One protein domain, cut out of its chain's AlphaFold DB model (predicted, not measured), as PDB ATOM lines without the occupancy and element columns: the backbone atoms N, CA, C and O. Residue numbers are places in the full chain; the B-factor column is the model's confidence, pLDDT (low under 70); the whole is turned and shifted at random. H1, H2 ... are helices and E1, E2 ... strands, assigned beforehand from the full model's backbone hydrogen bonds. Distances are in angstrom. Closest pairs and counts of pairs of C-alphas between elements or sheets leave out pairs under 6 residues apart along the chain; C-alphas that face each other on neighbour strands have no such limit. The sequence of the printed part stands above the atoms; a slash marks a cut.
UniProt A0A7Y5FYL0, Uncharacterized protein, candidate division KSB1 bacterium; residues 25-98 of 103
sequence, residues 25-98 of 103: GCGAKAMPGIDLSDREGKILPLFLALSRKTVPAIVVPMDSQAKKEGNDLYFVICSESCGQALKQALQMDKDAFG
ATOM      1  N   GLY A  25      14.560  32.925 -16.567       85.50
ATOM      2  CA  GLY A  25      14.799  34.248 -16.026       85.50
ATOM      3  C   GLY A  25      16.273  34.504 -15.779       85.50
ATOM      4  O   GLY A  25      16.978  33.648 -15.248       85.50
ATOM      5  N   CYS A  26      16.742  35.694 -16.138       86.81
ATOM      6  CA  CYS A  26      18.099  36.138 -15.850       86.81
ATOM      7  C   CYS A  26      18.044  37.414 -15.006       86.81
ATOM      8  O   CYS A  26      17.541  38.438 -15.465       86.81
ATOM      9  N   GLY A  27      18.520  37.340 -13.762       87.31
ATOM     10  CA  GLY A  27      18.628  38.492 -12.865       87.31
ATOM     11  C   GLY A  27      19.910  39.288 -13.108       87.31
ATOM     12  O   GLY A  27      20.954  38.718 -13.431       87.31
ATOM     13  N   ALA A  28      19.837  40.607 -12.950       87.12
ATOM     14  CA  ALA A  28      20.993  41.494 -12.989       87.12
ATOM     15  C   ALA A  28      20.872  42.613 -11.954       87.12
ATOM     16  O   ALA A  28      19.772  42.987 -11.538       87.12
ATOM     17  N   LYS A  29      22.015  43.182 -11.572       87.12
ATOM     18  CA  LYS A  29      22.097  44.305 -10.648       87.12
ATOM     19  C   LYS A  29      22.354  45.603 -11.415       87.12
ATOM     20  O   LYS A  29      23.147  45.673 -12.359       87.12
ATOM     21  N   ALA A  30      21.678  46.662 -11.008       83.12
ATOM     22  CA  ALA A  30      22.022  47.991 -11.460       83.12
ATOM     23  C   ALA A  30      23.355  48.398 -10.822       83.12
ATOM     24  O   ALA A  30      23.809  47.847  -9.813       83.12
ATOM     25  N   MET A  31      24.032  49.362 -11.426       77.62
ATOM     26  CA  MET A  31      25.220  49.905 -10.788       77.62
ATOM     27  C   MET A  31      24.878  50.716  -9.541       77.62
ATOM     28  O   MET A  31      23.793  51.300  -9.468       77.62
ATOM     29  N   PRO A  32      25.826  50.839  -8.595       78.94
ATOM     30  CA  PRO A  32      25.693  51.788  -7.500       78.94
ATOM     31  C   PRO A  32      25.374  53.197  -8.019       78.94
ATOM     32  O   PRO A  32      26.017  53.679  -8.949       78.94
ATOM     33  N   GLY A  33      24.390  53.854  -7.407       78.50
ATOM     34  CA  GLY A  33      23.982  55.218  -7.761       78.50
ATOM     35  C   GLY A  33      22.934  55.324  -8.873       78.50
ATOM     36  O   GLY A  33      22.453  56.425  -9.123       78.50
ATOM     37  N   ILE A  34      22.539  54.215  -9.509       81.56
ATOM     38  CA  ILE A  34      21.378  54.195 -10.405       81.56
ATOM     39  C   ILE A  34      20.112  53.993  -9.571       81.56
ATOM     40  O   ILE A  34      19.922  52.937  -8.970       81.56
ATOM     41  N   ASP A  35      19.243  55.002  -9.562       83.75
ATOM     42  CA  ASP A  35      17.910  54.913  -8.969       83.75
ATOM     43  C   ASP A  35      16.892  54.435 -10.016       83.75
ATOM     44  O   ASP A  35      16.746  55.027 -11.089       83.75
ATOM     45  N   LEU A  36      16.207  53.333  -9.706       85.31
ATOM     46  CA  LEU A  36      15.180  52.723 -10.551       85.31
ATOM     47  C   LEU A  36      13.786  52.760  -9.911       85.31
ATOM     48  O   LEU A  36      12.857  52.202 -10.497       85.31
ATOM     49  N   SER A  37      13.605  53.411  -8.757       85.50
ATOM     50  CA  SER A  37      12.348  53.366  -8.000       85.50
ATOM     51  C   SER A  37      11.138  53.863  -8.802       85.50
ATOM     52  O   SER A  37      10.100  53.205  -8.833       85.50
ATOM     53  N   ASP A  38      11.282  54.927  -9.601       87.06
ATOM     54  CA  ASP A  38      10.201  55.435 -10.472       87.06
ATOM     55  C   ASP A  38       9.845  54.502 -11.650       87.06
ATOM     56  O   ASP A  38       8.919  54.758 -12.442       87.06
ATOM     57  N   ARG A  39      10.621  53.431 -11.833       85.12
ATOM     58  CA  ARG A  39      10.520  52.491 -12.948       85.12
ATOM     59  C   ARG A  39      10.140  51.082 -12.513       85.12
ATOM     60  O   ARG A  39      10.014  50.236 -13.390       85.12
ATOM     61  N   GLU A  40       9.903  50.841 -11.229       86.38
ATOM     62  CA  GLU A  40       9.515  49.528 -10.710       86.38
ATOM     63  C   GLU A  40       8.323  48.919 -11.457       86.38
ATOM     64  O   GLU A  40       7.342  49.595 -11.779       86.38
ATOM     65  N   GLY A  41       8.439  47.630 -11.794       84.38
ATOM     66  CA  GLY A  41       7.435  46.893 -12.563       84.38
ATOM     67  C   GLY A  41       7.331  47.294 -14.039       84.38
ATOM     68  O   GLY A  41       6.544  46.699 -14.772       84.38
ATOM     69  N   LYS A  42       8.111  48.279 -14.502       87.69
ATOM     70  CA  LYS A  42       8.138  48.698 -15.908       87.69
ATOM     71  C   LYS A  42       9.238  47.973 -16.664       87.69
ATOM     72  O   LYS A  42      10.257  47.568 -16.105       87.69
ATOM     73  N   ILE A  43       9.041  47.876 -17.973       87.44
ATOM     74  CA  ILE A  43      10.060  47.385 -18.891       87.44
ATOM     75  C   ILE A  43      10.831  48.583 -19.438       87.44
ATOM     76  O   ILE A  43      10.245  49.547 -19.936       87.44
ATOM     77  N   LEU A  44      12.151  48.522 -19.328       87.25
ATOM     78  CA  LEU A  44      13.084  49.512 -19.831       87.25
ATOM     79  C   LEU A  44      13.867  48.935 -21.015       87.25
ATOM     80  O   LEU A  44      14.393  47.824 -20.918       87.25
ATOM     81  N   PRO A  45      13.992  49.676 -22.128       88.56
ATOM     82  CA  PRO A  45      14.942  49.331 -23.170       88.56
ATOM     83  C   PRO A  45      16.360  49.627 -22.672       88.56
ATOM     84  O   PRO A  45      16.691  50.768 -22.348       88.56
ATOM     85  N   LEU A  46      17.203  48.603 -22.632       88.00
ATOM     86  CA  LEU A  46      18.600  48.712 -22.247       88.00
ATOM     87  C   LEU A  46      19.484  48.557 -23.482       88.00
ATOM     88  O   LEU A  46      19.472  47.511 -24.130       88.00
ATOM     89  N   PHE A  47      20.245  49.593 -23.816       89.81
ATOM     90  CA  PHE A  47      21.164  49.547 -24.947       89.81
ATOM     91  C   PHE A  47      22.515  48.959 -24.528       89.81
ATOM     92  O   PHE A  47      23.172  49.493 -23.639       89.81
ATOM     93  N   LEU A  48      22.913  47.876 -25.196       89.81
ATOM     94  CA  LEU A  48      24.215  47.226 -25.088       89.81
ATOM     95  C   LEU A  48      25.080  47.681 -26.264       89.81
ATOM     96  O   LEU A  48      24.880  47.249 -27.407       89.81
ATOM     97  N   ALA A  49      26.015  48.584 -25.997       88.56
ATOM     98  CA  ALA A  49      26.801  49.292 -26.990       88.56
ATOM     99  C   ALA A  49      27.783  48.378 -27.735       88.56
ATOM    100  O   ALA A  49      27.891  48.498 -28.959       88.56
ATOM    101  N   LEU A  50      28.439  47.420 -27.065       90.38
ATOM    102  CA  LEU A  50      29.367  46.502 -27.742       90.38
ATOM    103  C   LEU A  50      28.638  45.514 -28.651       90.38
ATOM    104  O   LEU A  50      29.126  45.185 -29.730       90.38
ATOM    105  N   SER A  51      27.441  45.082 -28.247       91.50
ATOM    106  CA  SER A  51      26.587  44.209 -29.064       91.50
ATOM    107  C   SER A  51      25.713  44.976 -30.065       91.50
ATOM    108  O   SER A  51      25.024  44.350 -30.868       91.50
ATOM    109  N   ARG A  52      25.716  46.317 -30.013       91.62
ATOM    110  CA  ARG A  52      24.846  47.220 -30.792       91.62
ATOM    111  C   ARG A  52      23.377  46.802 -30.759       91.62
ATOM    112  O   ARG A  52      22.703  46.752 -31.788       91.62
ATOM    113  N   LYS A  53      22.886  46.475 -29.568       91.00
ATOM    114  CA  LYS A  53      21.588  45.827 -29.386       91.00
ATOM    115  C   LYS A  53      20.818  46.449 -28.239       91.00
ATOM    116  O   LYS A  53      21.405  46.770 -27.219       91.00
ATOM    117  N   THR A  54      19.504  46.571 -28.389       90.38
ATOM    118  CA  THR A  54      18.620  46.958 -27.284       90.38
ATOM    119  C   THR A  54      17.915  45.721 -26.758       90.38
ATOM    120  O   THR A  54      17.339  44.973 -27.544       90.38
ATOM    121  N   VAL A  55      17.965  45.509 -25.447       91.62
ATOM    122  CA  VAL A  55      17.331  44.376 -24.770       91.62
ATOM    123  C   VAL A  55      16.291  44.890 -23.765       91.62
ATOM    124  O   VAL A  55      16.562  45.864 -23.059       91.62
ATOM    125  N   PRO A  56      15.086  44.302 -23.689       91.31
ATOM    126  CA  PRO A  56      14.102  44.657 -22.672       91.31
ATOM    127  C   PRO A  56      14.517  44.132 -21.298       91.31
ATOM    128  O   PRO A  56      14.691  42.928 -21.122       91.31
ATOM    129  N   ALA A  57      14.616  45.029 -20.320       90.38
ATOM    130  CA  ALA A  57      14.846  44.707 -18.918       90.38
ATOM    131  C   ALA A  57      13.603  45.063 -18.097       90.38
ATOM    132  O   ALA A  57      13.101  46.181 -18.186       90.38
ATOM    133  N   ILE A  58      13.109  44.141 -17.280       89.94
ATOM    134  CA  ILE A  58      12.042  44.408 -16.313       89.94
ATOM    135  C   ILE A  58      12.692  44.946 -15.043       89.94
ATOM    136  O   ILE A  58      13.569  44.290 -14.483       89.94
ATOM    137  N   VAL A  59      12.267  46.116 -14.571       89.12
ATOM    138  CA  VAL A  59      12.719  46.632 -13.275       89.12
ATOM    139  C   VAL A  59      12.013  45.872 -12.170       89.12
ATOM    140  O   VAL A  59      10.783  45.863 -12.074       89.12
ATOM    141  N   VAL A  60      12.818  45.241 -11.328       84.62
ATOM    142  CA  VAL A  60      12.357  44.408 -10.227       84.62
ATOM    143  C   VAL A  60      11.710  45.299  -9.152       84.62
ATOM    144  O   VAL A  60      12.391  46.185  -8.632       84.62
ATOM    145  N   PRO A  61      10.424  45.090  -8.796       82.56
ATOM    146  CA  PRO A  61       9.770  45.847  -7.726       82.56
ATOM    147  C   PRO A  61      10.452  45.631  -6.375       82.56
ATOM    148  O   PRO A  61      10.916  44.515  -6.097       82.56
ATOM    149  N   MET A  62      10.470  46.656  -5.520       72.81
ATOM    150  CA  MET A  62      11.198  46.631  -4.245       72.81
ATOM    151  C   MET A  62      10.751  45.491  -3.315       72.81
ATOM    152  O   MET A  62      11.581  44.861  -2.662       72.81
ATOM    153  N   ASP A  63       9.459  45.161  -3.331       76.88
ATOM    154  CA  ASP A  63       8.866  44.130  -2.472       76.88
ATOM    155  C   ASP A  63       8.981  42.695  -3.024       76.88
ATOM    156  O   ASP A  63       8.502  41.737  -2.410       76.88
ATOM    157  N   SER A  64       9.614  42.510  -4.184       75.56
ATOM    158  CA  SER A  64       9.700  41.199  -4.833       75.56
ATOM    159  C   SER A  64      10.810  40.302  -4.260       75.56
ATOM    160  O   SER A  64      11.818  40.761  -3.719       75.56
ATOM    161  N   GLN A  65      10.655  38.985  -4.431       76.31
ATOM    162  CA  GLN A  65      11.669  38.000  -4.037       76.31
ATOM    163  C   GLN A  65      13.009  38.230  -4.761       76.31
ATOM    164  O   GLN A  65      14.066  38.162  -4.138       76.31
ATOM    165  N   ALA A  66      12.968  38.611  -6.041       74.06
ATOM    166  CA  ALA A  66      14.166  38.903  -6.825       74.06
ATOM    167  C   ALA A  66      14.966  40.097  -6.267       74.06
ATOM    168  O   ALA A  66      16.197  40.073  -6.309       74.06
ATOM    169  N   LYS A  67      14.295  41.104  -5.684       80.94
ATOM    170  CA  LYS A  67      14.975  42.225  -5.018       80.94
ATOM    171  C   LYS A  67      15.698  41.771  -3.754       80.94
ATOM    172  O   LYS A  67      16.831  42.182  -3.515       80.94
ATOM    173  N   LYS A  68      15.074  40.883  -2.974       78.44
ATOM    174  CA  LYS A  68      15.684  40.268  -1.777       78.44
ATOM    175  C   LYS A  68      16.914  39.426  -2.126       78.44
ATOM    176  O   LYS A  68      17.831  39.327  -1.320       78.44
ATOM    177  N   GLU A  69      16.956  38.884  -3.340       80.50
ATOM    178  CA  GLU A  69      18.106  38.170  -3.914       80.50
ATOM    179  C   GLU A  69      19.160  39.111  -4.532       80.50
ATOM    180  O   GLU A  69      20.171  38.657  -5.066       80.50
ATOM    181  N   GLY A  70      18.958  40.429  -4.435       83.44
ATOM    182  CA  GLY A  70      19.911  41.447  -4.873       83.44
ATOM    183  C   GLY A  70      19.830  41.811  -6.356       83.44
ATOM    184  O   GLY A  70      20.766  42.430  -6.862       83.44
ATOM    185  N   ASN A  71      18.746  41.440  -7.045       86.50
ATOM    186  CA  ASN A  71      18.519  41.794  -8.443       86.50
ATOM    187  C   ASN A  71      17.694  43.082  -8.555       86.50
ATOM    188  O   ASN A  71      16.661  43.237  -7.905       86.50
ATOM    189  N   ASP A  72      18.123  43.980  -9.435       87.00
ATOM    190  CA  ASP A  72      17.407  45.218  -9.767       87.00
ATOM    191  C   ASP A  72      16.682  45.113 -11.111       87.00
ATOM    192  O   ASP A  72      15.700  45.813 -11.359       87.00
ATOM    193  N   LEU A  73      17.173  44.228 -11.978       89.69
ATOM    194  CA  LEU A  73      16.667  43.987 -13.317       89.69
ATOM    195  C   LEU A  73      16.426  42.494 -13.523       89.69
ATOM    196  O   LEU A  73      17.139  41.645 -12.979       89.69
ATOM    197  N   TYR A  74      15.442  42.184 -14.356       89.94
ATOM    198  CA  TYR A  74      15.114  40.830 -14.765       89.94
ATOM    199  C   TYR A  74      14.919  40.760 -16.274       89.94
ATOM    200  O   TYR A  74      14.304  41.639 -16.878       89.94
ATOM    201  N   PHE A  75      15.417  39.694 -16.885       91.44
ATOM    202  CA  PHE A  75      15.295  39.445 -18.313       91.44
ATOM    203  C   PHE A  75      14.589  38.119 -18.554       91.44
ATOM    204  O   PHE A  75      14.912  37.109 -17.931       91.44
ATOM    205  N   VAL A  76      13.658  38.131 -19.502       91.62
ATOM    206  CA  VAL A  76      12.960  36.940 -19.990       91.62
ATOM    207  C   VAL A  76      13.764  36.355 -21.147       91.62
ATOM    208  O   VAL A  76      14.095  37.069 -22.091       91.62
ATOM    209  N   ILE A  77      14.091  35.067 -21.118       94.12
ATOM    210  CA  ILE A  77      14.879  34.403 -22.166       94.12
ATOM    211  C   ILE A  77      14.283  33.036 -22.528       94.12
ATOM    212  O   ILE A  77      13.689  32.358 -21.699       94.12
ATOM    213  N   CYS A  78      14.441  32.630 -23.790       94.19
ATOM    214  CA  CYS A  78      13.821  31.410 -24.323       94.19
ATOM    215  C   CYS A  78      14.681  30.142 -24.186       94.19
ATOM    216  O   CYS A  78      14.300  29.089 -24.685       94.19
ATOM    217  N   SER A  79      15.910  30.273 -23.685       93.69
ATOM    218  CA  SER A  79      16.881  29.179 -23.573       93.69
ATOM    219  C   SER A  79      18.078  29.603 -22.728       93.69
ATOM    220  O   SER A  79      18.422  30.790 -22.686       93.69
ATOM    221  N   GLU A  80      18.775  28.629 -22.147       92.94
ATOM    222  CA  GLU A  80      20.030  28.854 -21.423       92.94
ATOM    223  C   GLU A  80      21.107  29.511 -22.300       92.94
ATOM    224  O   GLU A  80      21.819  30.399 -21.835       92.94
ATOM    225  N   SER A  81      21.192  29.151 -23.587       95.25
ATOM    226  CA  SER A  81      22.162  29.741 -24.523       95.25
ATOM    227  C   SER A  81      21.914  31.235 -24.750       95.25
ATOM    228  O   SER A  81      22.857  32.027 -24.775       95.25
ATOM    229  N   CYS A  82      20.646  31.653 -24.839       95.56
ATOM    230  CA  CYS A  82      20.285  33.070 -24.872       95.56
ATOM    231  C   CYS A  82      20.639  33.777 -23.559       95.56
ATOM    232  O   CYS A  82      21.085  34.923 -23.594       95.56
ATOM    233  N   GLY A  83      20.482  33.100 -22.419       93.88
ATOM    234  CA  GLY A  83      20.894  33.620 -21.116       93.88
ATOM    235  C   GLY A  83      22.397  33.830 -21.000       93.88
ATOM    236  O   GLY A  83      22.832  34.896 -20.574       93.88
ATOM    237  N   GLN A  84      23.196  32.859 -21.439       94.88
ATOM    238  CA  GLN A  84      24.656  32.966 -21.447       94.88
ATOM    239  C   GLN A  84      25.136  34.095 -22.363       94.88
ATOM    240  O   GLN A  84      25.968  34.901 -21.951       94.88
ATOM    241  N   ALA A  85      24.573  34.205 -23.569       95.69
ATOM    242  CA  ALA A  85      24.922  35.268 -24.507       95.69
ATOM    243  C   ALA A  85      24.541  36.661 -23.974       95.69
ATOM    244  O   ALA A  85      25.337  37.595 -24.062       95.69
ATOM    245  N   LEU A  86      23.358  36.793 -23.363       94.44
ATOM    246  CA  LEU A  86      22.936  38.027 -22.701       94.44
ATOM    247  C   LEU A  86      23.862  38.382 -21.530       94.44
ATOM    248  O   LEU A  86      24.297  39.527 -21.428       94.44
ATOM    249  N   LYS A  87      24.203  37.406 -20.677       93.06
ATOM    250  CA  LYS A  87      25.120  37.603 -19.547       93.06
ATOM    251  C   LYS A  87      26.495  38.064 -20.034       93.06
ATOM    252  O   LYS A  87      27.047  39.025 -19.511       93.06
ATOM    253  N   GLN A  88      27.028  37.431 -21.074       93.88
ATOM    254  CA  GLN A  88      28.302  37.832 -21.663       93.88
ATOM    255  C   GLN A  88      28.245  39.264 -22.209       93.88
ATOM    256  O   GLN A  88      29.135  40.056 -21.920       93.88
ATOM    257  N   ALA A  89      27.189  39.624 -22.943       93.00
ATOM    258  CA  ALA A  89      27.037  40.965 -23.502       93.00
ATOM    259  C   ALA A  89      26.944  42.047 -22.414       93.00
ATOM    260  O   ALA A  89      27.626  43.065 -22.500       93.00
ATOM    261  N   LEU A  90      26.152  41.801 -21.365       90.69
ATOM    262  CA  LEU A  90      26.045  42.686 -20.203       90.69
ATOM    263  C   LEU A  90      27.393  42.841 -19.481       90.69
ATOM    264  O   LEU A  90      27.736  43.944 -19.059       90.69
ATOM    265  N   GLN A  91      28.173  41.763 -19.367       90.31
ATOM    266  CA  GLN A  91      29.489  41.786 -18.728       90.31
ATOM    267  C   GLN A  91      30.510  42.565 -19.567       90.31
ATOM    268  O   GLN A  91      31.257  43.373 -19.029       90.31
ATOM    269  N   MET A  92      30.515  42.388 -20.887       89.88
ATOM    270  CA  MET A  92      31.413  43.142 -21.762       89.88
ATOM    271  C   MET A  92      31.109  44.646 -21.713       89.88
ATOM    272  O   MET A  92      32.026  45.458 -21.619       89.88
ATOM    273  N   ASP A  93      29.830  45.025 -21.748       87.50
ATOM    274  CA  ASP A  93      29.415  46.428 -21.649       87.50
ATOM    275  C   ASP A  93      29.747  47.027 -20.274       87.50
ATOM    276  O   ASP A  93      30.208  48.168 -20.185       87.50
ATOM    277  N   LYS A  94      29.586  46.245 -19.199       84.00
ATOM    278  CA  LYS A  94      30.067  46.603 -17.860       84.00
ATOM    279  C   LYS A  94      31.559  46.905 -17.863       84.00
ATOM    280  O   LYS A  94      31.956  47.938 -17.338       84.00
ATOM    281  N   ASP A  95      32.370  46.021 -18.425       85.50
ATOM    282  CA  ASP A  95      33.827  46.144 -18.359       85.50
ATOM    283  C   ASP A  95      34.344  47.300 -19.226       85.50
ATOM    284  O   ASP A  95      35.317  47.958 -18.864       85.50
ATOM    285  N   ALA A  96      33.675  47.584 -20.347       81.75
ATOM    286  CA  ALA A  96      34.068  48.654 -21.261       81.75
ATOM    287  C   ALA A  96      33.574  50.045 -20.842       81.75
ATOM    288  O   ALA A  96      34.287  51.029 -21.040       81.75
ATOM    289  N   PHE A  97      32.360  50.144 -20.296       75.56
ATOM    290  CA  PHE A  97      31.704  51.431 -20.046       75.56
ATOM    291  C   PHE A  97      31.372  51.679 -18.580       75.56
ATOM    292  O   PHE A  97      30.942  52.779 -18.241       75.56
ATOM    293  N   GLY A  98      31.533  50.671 -17.714       63.97
ATOM    294  CA  GLY A  98      31.123  50.746 -16.319       63.97
ATOM    295  C   GLY A  98      29.677  51.201 -16.226       63.97
ATOM    296  O   GLY A  98      29.439  52.234 -15.618       63.97
TER     297      GLY A  98
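Overview. This is residues 25 to 98 of the 103 residues of an uncharacterized protein of candidate division KSB1 bacterium (UniProt A0A7Y5FYL0). A strongly twisted sheet of four strands forms one layer, and one long helix, H2, packs on one face of it as the second of two layers. The short helix H1 only grazes the sheet, and the long stretch of residues 29 to 42 joins the two edge strands, E1 and E2. The printed part has 74 residues, with E1, E2, E3, H1, E4 and H2 along the chain. The sheet's order is E1, E4, E3, E2, antiparallel throughout; the class is mixed, helices and strands. The whole is compact and rounded, with a radius of gyration of the C-alphas of 12.0 A and spans of 31 by 28 by 19 A.

Along the chain. In the sheet, E1 is residues 25 to 28, beginning at C-alpha 25 (14.799, 34.248, -16.026); E4 is 73 to 77, 13.2 A long; E3 is 53 to 59, 18.4 A; E2 is 43 to 48, 15.5 A. H2, residues 80 to 97, measures 25.5 A and ends at C-alpha 97 (31.704, 51.431, -20.046). H1 is residues 65 to 68.

Arrangement. E1 and E4 are antiparallel at 150 degrees, with N 26 and O 75 2.9 A apart, within hydrogen-bond range. E4 and E3 stand at 120 degrees, with N 58 and O 74 at 2.8 A. The hairpin E2 and E3 has N 46 and O 55 at 2.8 A. E3 is staggered, pairing with E2 over residues 53 to 58 and with E4 over 58 to 59. H2 lies over E4 at a height over the sheet of 8.1 A, slantwise to the strands, at 34 degrees to E4 on the local plane. Its closest C-alphas to E2 are those of Asp 93 and Leu 48, 6.3 A apart. H1 grazes the sheet with residues 66 to 67, and is apart from H2. In H2 every O i to N i+4 pair is within hydrogen-bond range; H1 is too short for such a pair.

Size, cuts and confidence. The C-alphas farthest apart, of Arg 52 and Asp 63, are 32.7 A apart. The printed part has no cut; the link E1 to E2 is long. The mean pLDDT of the printed part is 86.8, and residue 98 is under 70.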